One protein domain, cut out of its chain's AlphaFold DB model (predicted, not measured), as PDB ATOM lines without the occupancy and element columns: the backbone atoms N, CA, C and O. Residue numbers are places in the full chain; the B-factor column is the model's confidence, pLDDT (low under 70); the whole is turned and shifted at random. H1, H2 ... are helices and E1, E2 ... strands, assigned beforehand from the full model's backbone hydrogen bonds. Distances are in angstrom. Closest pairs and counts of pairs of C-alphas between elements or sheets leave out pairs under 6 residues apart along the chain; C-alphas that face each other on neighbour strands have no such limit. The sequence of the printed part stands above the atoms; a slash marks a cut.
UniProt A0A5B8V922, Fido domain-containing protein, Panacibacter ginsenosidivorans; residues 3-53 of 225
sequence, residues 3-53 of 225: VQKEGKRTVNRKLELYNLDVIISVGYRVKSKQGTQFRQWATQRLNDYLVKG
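Overview. This is residues 3 to 53 of the 225 residues of the protein "Fido domain-containing protein" of Panacibacter ginsenosidivorans (UniProt A0A5B8V922). A small antiparallel hairpin, E1 and E2, makes one end of a rod, and an outstretched link joins it to two helices, H1 and the longer H2, that meet near their ends as a V. The 51 printed residues, of mixed class, run E1, E2, H1, H2. The whole is extended, with a radius of gyration of the C-alphas of 15.7 A and spans of 49 by 21 by 17 A.

Along the chain. E1 is residues 3 to 6, 9.5 A long, from C-alpha 3 at (6.486, 71.482, -41.876). E2 is residues 9 to 13, 12.3 A. H1 is residues 20 to 29, 14.4 A. H2 is residues 33 to 52, 28.1 A, ending with C-alpha 52 at (4.575, 102.469, -66.887).

Arrangement. In the hairpin, N 6 and O 9 are within hydrogen-bond range at 3.2 A. H1 is apart from E1, and H2 is apart from both strands. H2 touches H1 with residues 35 to 39 alone; the closest C-alphas, of Gly 27 and Gly 35, are 5.4 A apart. They run opposite ways at a steep tilt of 55 degrees. In H1 and H2 every O i to N i+4 pair is within hydrogen-bond range.

Size, cuts and confidence. The farthest C-alphas, of Lys 8 and Val 51, are 49.7 A apart. The printed part has no cut and no long link. The pLDDT is under 70 at residues 3 to 6, 9 to 10 and 12 to 17.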
ATOM      1  N   VAL A   3       5.558  72.275 -42.676       53.62
ATOM      2  CA  VAL A   3       6.486  71.482 -41.876       53.62
ATOM      3  C   VAL A   3       7.903  71.895 -42.246       53.62
ATOM      4  O   VAL A   3       8.286  71.819 -43.412       53.62
ATOM      5  N   GLN A   4       8.679  72.329 -41.257       58.41
ATOM      6  CA  GLN A   4      10.109  72.585 -41.413       58.41
ATOM      7  C   GLN A   4      10.902  71.649 -40.495       58.41
ATOM      8  O   GLN A   4      10.473  71.323 -39.384       58.41
ATOM      9  N   LYS A   5      12.057  71.180 -40.982       54.47
ATOM     10  CA  LYS A   5      13.027  70.428 -40.179       54.47
ATOM     11  C   LYS A   5      13.940  71.419 -39.463       54.47
ATOM     12  O   LYS A   5      14.735  72.092 -40.111       54.47
ATOM     13  N   GLU A   6      13.855  71.467 -38.138       67.25
ATOM     14  CA  GLU A   6      14.811  72.184 -37.289       67.25
ATOM     15  C   GLU A   6      15.675  71.145 -36.560       67.25
ATOM     16  O   GLU A   6      15.239  70.469 -35.622       67.25
ATOM     17  N   GLY A   7      16.906  70.953 -37.043       74.44
ATOM     18  CA  GLY A   7      17.808  69.918 -36.534       74.44
ATOM     19  C   GLY A   7      17.239  68.504 -36.727       74.44
ATOM     20  O   GLY A   7      16.979  68.082 -37.852       74.44
ATOM     21  N   LYS A   8      17.049  67.757 -35.628       73.00
ATOM     22  CA  LYS A   8      16.497  66.383 -35.634       73.00
ATOM     23  C   LYS A   8      14.972  66.315 -35.448       73.00
ATOM     24  O   LYS A   8      14.431  65.214 -35.412       73.00
ATOM     25  N   ARG A   9      14.271  67.444 -35.281       58.62
ATOM     26  CA  ARG A   9      12.832  67.464 -34.967       58.62
ATOM     27  C   ARG A   9      12.007  67.996 -36.136       58.62
ATOM     28  O   ARG A   9      12.383  68.959 -36.803       58.62
ATOM     29  N   THR A  10      10.857  67.366 -36.347       63.47
ATOM     30  CA  THR A  10       9.849  67.793 -37.318       63.47
ATOM     31  C   THR A  10       8.831  68.661 -36.587       63.47
ATOM     32  O   THR A  10       8.097  68.155 -35.741       63.47
ATOM     33  N   VAL A  11       8.815  69.966 -36.865       70.88
ATOM     34  CA  VAL A  11       7.948  70.922 -36.159       70.88
ATOM     35  C   VAL A  11       6.878  71.431 -37.117       70.88
ATOM     36  O   VAL A  11       7.179  71.890 -38.220       70.88
ATOM     37  N   ASN A  12       5.616  71.346 -36.693       56.31
ATOM     38  CA  ASN A  12       4.474  71.810 -37.469       56.31
ATOM     39  C   ASN A  12       3.997  73.148 -36.894       56.31
ATOM     40  O   ASN A  12       3.478  73.191 -35.778       56.31
ATOM     41  N   ARG A  13       4.213  74.250 -37.623       65.50
ATOM     42  CA  ARG A  13       3.810  75.593 -37.180       65.50
ATOM     43  C   ARG A  13       2.665  76.125 -38.035       65.50
ATOM     44  O   ARG A  13       2.580  75.895 -39.248       65.50
ATOM     45  N   LYS A  14       1.775  76.873 -37.387       60.47
ATOM     46  CA  LYS A  14       0.812  77.737 -38.064       60.47
ATOM     47  C   LYS A  14       1.591  78.990 -38.474       60.47
ATOM     48  O   LYS A  14       1.950  79.786 -37.616       60.47
ATOM     49  N   LEU A  15       1.961  79.095 -39.751       64.31
ATOM     50  CA  LEU A  15       2.591  80.310 -40.266       64.31
ATOM     51  C   LEU A  15       1.528  81.403 -40.324       64.31
ATOM     52  O   LEU A  15       0.521  81.242 -41.016       64.31
ATOM     53  N   GLU A  16       1.749  82.487 -39.592       68.25
ATOM     54  CA  GLU A  16       0.982  83.710 -39.785       68.25
ATOM     55  C   GLU A  16       1.361  84.296 -41.145       68.25
ATOM     56  O   GLU A  16       2.528  84.562 -41.434       68.25
ATOM     57  N   LEU A  17       0.367  84.427 -42.020       69.56
ATOM     58  CA  LEU A  17       0.525  85.134 -43.279       69.56
ATOM     59  C   LEU A  17       0.376  86.621 -42.977       69.56
ATOM     60  O   LEU A  17      -0.716  87.088 -42.659       69.56
ATOM     61  N   TYR A  18       1.479  87.355 -43.054       74.88
ATOM     62  CA  TYR A  18       1.449  88.806 -42.939       74.88
ATOM     63  C   TYR A  18       0.852  89.413 -44.211       74.88
ATOM     64  O   TYR A  18       1.158  88.977 -45.324       74.88
ATOM     65  N   ASN A  19      -0.004  90.420 -44.051       77.75
ATOM     66  CA  ASN A  19      -0.485  91.205 -45.181       77.75
ATOM     67  C   ASN A  19       0.663  92.047 -45.774       77.75
ATOM     68  O   ASN A  19       1.712  92.250 -45.154       77.75
ATOM     69  N   LEU A  20       0.459  92.537 -46.998       73.81
ATOM     70  CA  LEU A  20       1.484  93.252 -47.758       73.81
ATOM     71  C   LEU A  20       2.043  94.466 -46.993       73.81
ATOM     72  O   LEU A  20       3.255  94.672 -46.986       73.81
ATOM     73  N   ASP A  21       1.188  95.208 -46.288       72.88
ATOM     74  CA  ASP A  21       1.579  96.411 -45.543       72.88
ATOM     75  C   ASP A  21       2.541  96.103 -44.394       72.88
ATOM     76  O   ASP A  21       3.519  96.828 -44.183       72.88
ATOM     77  N   VAL A  22       2.318  94.997 -43.676       76.31
ATOM     78  CA  VAL A  22       3.221  94.548 -42.610       76.31
ATOM     79  C   VAL A  22       4.559  94.104 -43.199       76.31
ATOM     80  O   VAL A  22       5.611  94.477 -42.675       76.31
ATOM     81  N   ILE A  23       4.549  93.380 -44.323       75.00
ATOM     82  CA  ILE A  23       5.776  92.930 -45.001       75.00
ATOM     83  C   ILE A  23       6.606  94.125 -45.486       75.00
ATOM     84  O   ILE A  23       7.818  94.156 -45.266       75.00
ATOM     85  N   ILE A  24       5.971  95.128 -46.099       70.62
ATOM     86  CA  ILE A  24       6.644  96.354 -46.547       70.62
ATOM     87  C   ILE A  24       7.204  97.113 -45.337       70.62
ATOM     88  O   ILE A  24       8.391  97.444 -45.317       70.62
ATOM     89  N   SER A  25       6.400  97.316 -44.293       75.75
ATOM     90  CA  SER A  25       6.801  98.060 -43.091       75.75
ATOM     91  C   SER A  25       8.013  97.438 -42.389       75.75
ATOM     92  O   SER A  25       8.957  98.143 -42.025       75.75
ATOM     93  N   VAL A  26       8.028  96.111 -42.233       73.81
ATOM     94  CA  VAL A  26       9.158  95.388 -41.630       73.81
ATOM     95  C   VAL A  26      10.357  95.368 -42.581       73.81
ATOM     96  O   VAL A  26      11.480  95.643 -42.157       73.81
ATOM     97  N   GLY A  27      10.137  95.118 -43.875       71.12
ATOM     98  CA  GLY A  27      11.194  95.080 -44.888       71.12
ATOM     99  C   GLY A  27      11.998  96.381 -44.977       71.12
ATOM    100  O   GLY A  27      13.220  96.343 -45.133       71.12
ATOM    101  N   TYR A  28      11.347  97.534 -44.787       74.69
ATOM    102  CA  TYR A  28      12.031  98.829 -44.739       74.69
ATOM    103  C   TYR A  28      12.788  99.081 -43.430       74.69
ATOM    104  O   TYR A  28      13.827  99.741 -43.464       74.69
ATOM    105  N   ARG A  29      12.343  98.511 -42.303       76.50
ATOM    106  CA  ARG A  29      12.948  98.707 -40.972       76.50
ATOM    107  C   ARG A  29      14.130  97.781 -40.671       76.50
ATOM    108  O   ARG A  29      14.944  98.095 -39.806       76.50
ATOM    109  N   VAL A  30      14.251  96.650 -41.367       78.06
ATOM    110  CA  VAL A  30      15.307  95.656 -41.108       78.06
ATOM    111  C   VAL A  30      16.615  96.017 -41.830       78.06
ATOM    112  O   VAL A  30      16.653  96.276 -43.038       78.06
ATOM    113  N   LYS A  31      17.732  95.989 -41.091       76.75
ATOM    114  CA  LYS A  31      19.089  96.229 -41.608       76.75
ATOM    115  C   LYS A  31      19.799  94.902 -41.902       76.75
ATOM    116  O   LYS A  31      20.673  94.469 -41.163       76.75
ATOM    117  N   SER A  32      19.398  94.239 -42.987       85.19
ATOM    118  CA  SER A  32      20.024  93.001 -43.473       85.19
ATOM    119  C   SER A  32      20.295  93.059 -44.983       85.19
ATOM    120  O   SER A  32      19.731  93.896 -45.696       85.19
ATOM    121  N   LYS A  33      21.151  92.159 -45.493       84.31
ATOM    122  CA  LYS A  33      21.383  92.009 -46.945       84.31
ATOM    123  C   LYS A  33      20.073  91.718 -47.688       84.31
ATOM    124  O   LYS A  33      19.790  92.353 -48.696       84.31
ATOM    125  N   GLN A  34      19.244  90.840 -47.120       81.00
ATOM    126  CA  GLN A  34      17.920  90.503 -47.652       81.00
ATOM    127  C   GLN A  34      16.961  91.703 -47.626       81.00
ATOM    128  O   GLN A  34      16.301  91.978 -48.621       81.00
ATOM    129  N   GLY A  35      16.943  92.490 -46.543       82.81
ATOM    130  CA  GLY A  35      16.143  93.721 -46.471       82.81
ATOM    131  C   GLY A  35      16.574  94.774 -47.498       82.81
ATOM    132  O   GLY A  35      15.747  95.497 -48.043       82.81
ATOM    133  N   THR A  36      17.867  94.826 -47.828       83.19
ATOM    134  CA  THR A  36      18.391  95.720 -48.873       83.19
ATOM    135  C   THR A  36      17.946  95.280 -50.268       83.19
ATOM    136  O   THR A  36      17.459  96.114 -51.027       83.19
ATOM    137  N   GLN A  37      18.019  93.979 -50.575       84.31
ATOM    138  CA  GLN A  37      17.493  93.422 -51.829       84.31
ATOM    139  C   GLN A  37      15.977  93.626 -51.950       84.31
ATOM    140  O   GLN A  37      15.492  94.033 -53.005       84.31
ATOM    141  N   PHE A  38      15.228  93.421 -50.862       83.56
ATOM    142  CA  PHE A  38      13.789  93.675 -50.825       83.56
ATOM    143  C   PHE A  38      13.459  95.140 -51.122       83.56
ATOM    144  O   PHE A  38      12.593  95.404 -51.947       83.56
ATOM    145  N   ARG A  39      14.163  96.099 -50.504       84.12
ATOM    146  CA  ARG A  39      13.951  97.533 -50.768       84.12
ATOM    147  C   ARG A  39      14.253  97.903 -52.217       84.12
ATOM    148  O   ARG A  39      13.463  98.622 -52.821       84.12
ATOM    149  N   GLN A  40      15.347  97.392 -52.785       84.69
ATOM    150  CA  GLN A  40      15.671  97.596 -54.201       84.69
ATOM    151  C   GLN A  40      14.557  97.053 -55.102       84.69
ATOM    152  O   GLN A  40      14.050  97.773 -55.959       84.69
ATOM    153  N   TRP A  41      14.109  95.821 -54.854       86.25
ATOM    154  CA  TRP A  41      13.018  95.203 -55.604       86.25
ATOM    155  C   TRP A  41      11.693  95.966 -55.451       86.25
ATOM    156  O   TRP A  41      11.044  96.270 -56.449       86.25
ATOM    157  N   ALA A  42      11.302  96.322 -54.225       84.50
ATOM    158  CA  ALA A  42      10.051  97.022 -53.939       84.50
ATOM    159  C   ALA A  42      10.034  98.420 -54.566       84.50
ATOM    160  O   ALA A  42       9.040  98.806 -55.175       84.50
ATOM    161  N   THR A  43      11.151  99.150 -54.480       86.12
ATOM    162  CA  THR A  43      11.300 100.469 -55.112       86.12
ATOM    163  C   THR A  43      11.219 100.358 -56.631       86.12
ATOM    164  O   THR A  43      10.506 101.132 -57.260       86.12
ATOM    165  N   GLN A  44      11.879  99.357 -57.225       87.56
ATOM    166  CA  GLN A  44      11.799  99.111 -58.664       87.56
ATOM    167  C   GLN A  44      10.357  98.834 -59.108       87.56
ATOM    168  O   GLN A  44       9.900  99.413 -60.087       87.56
ATOM    169  N   ARG A  45       9.619  97.989 -58.375       86.88
ATOM    170  CA  ARG A  45       8.217  97.672 -58.688       86.88
ATOM    171  C   ARG A  45       7.297  98.876 -58.544       86.88
ATOM    172  O   ARG A  45       6.469  99.092 -59.421       86.88
ATOM    173  N   LEU A  46       7.447  99.663 -57.480       85.06
ATOM    174  CA  LEU A  46       6.682 100.900 -57.303       85.06
ATOM    175  C   LEU A  46       6.960 101.888 -58.443       85.06
ATOM    176  O   LEU A  46       6.018 102.429 -59.011       85.06
ATOM    177  N   ASN A  47       8.224 102.056 -58.840       87.19
ATOM    178  CA  ASN A  47       8.584 102.884 -59.992       87.19
ATOM    179  C   ASN A  47       8.001 102.354 -61.308       87.19
ATOM    180  O   ASN A  47       7.509 103.148 -62.103       87.19
ATOM    181  N   ASP A  48       8.015 101.036 -61.539       87.00
ATOM    182  CA  ASP A  48       7.385 100.439 -62.722       87.00
ATOM    183  C   ASP A  48       5.887 100.802 -62.781       87.00
ATOM    184  O   ASP A  48       5.417 101.277 -63.811       87.00
ATOM    185  N   TYR A  49       5.155 100.692 -61.665       84.44
ATOM    186  CA  TYR A  49       3.748 101.109 -61.608       84.44
ATOM    187  C   TYR A  49       3.547 102.613 -61.817       84.44
ATOM    188  O   TYR A  49       2.593 103.000 -62.482       84.44
ATOM    189  N   LEU A  50       4.425 103.464 -61.279       82.69
ATOM    190  CA  LEU A  50       4.291 104.919 -61.411       82.69
ATOM    191  C   LEU A  50       4.617 105.421 -62.822       82.69
ATOM    192  O   LEU A  50       3.951 106.325 -63.315       82.69
ATOM    193  N   VAL A  51       5.635 104.850 -63.469       86.25
ATOM    194  CA  VAL A  51       6.111 105.309 -64.783       86.25
ATOM    195  C   VAL A  51       5.373 104.610 -65.923       86.25
ATOM    196  O   VAL A  51       5.006 105.253 -66.902       86.25
ATOM    197  N   LYS A  52       5.163 103.293 -65.817       85.19
ATOM    198  CA  LYS A  52       4.575 102.469 -66.887       85.19
ATOM    199  C   LYS A  52       3.092 102.169 -66.653       85.19
ATOM    200  O   LYS A  52       2.425 101.685 -67.558       85.19
ATOM    201  N   GLY A  53       2.571 102.420 -65.449       82.62
ATOM    202  CA  GLY A  53       1.196 102.082 -65.061       82.62
ATOM    203  C   GLY A  53       0.999 100.622 -64.637       82.62
ATOM    204  O   GLY A  53      -0.080 100.256 -64.178       82.62
TER     205      GLY A  53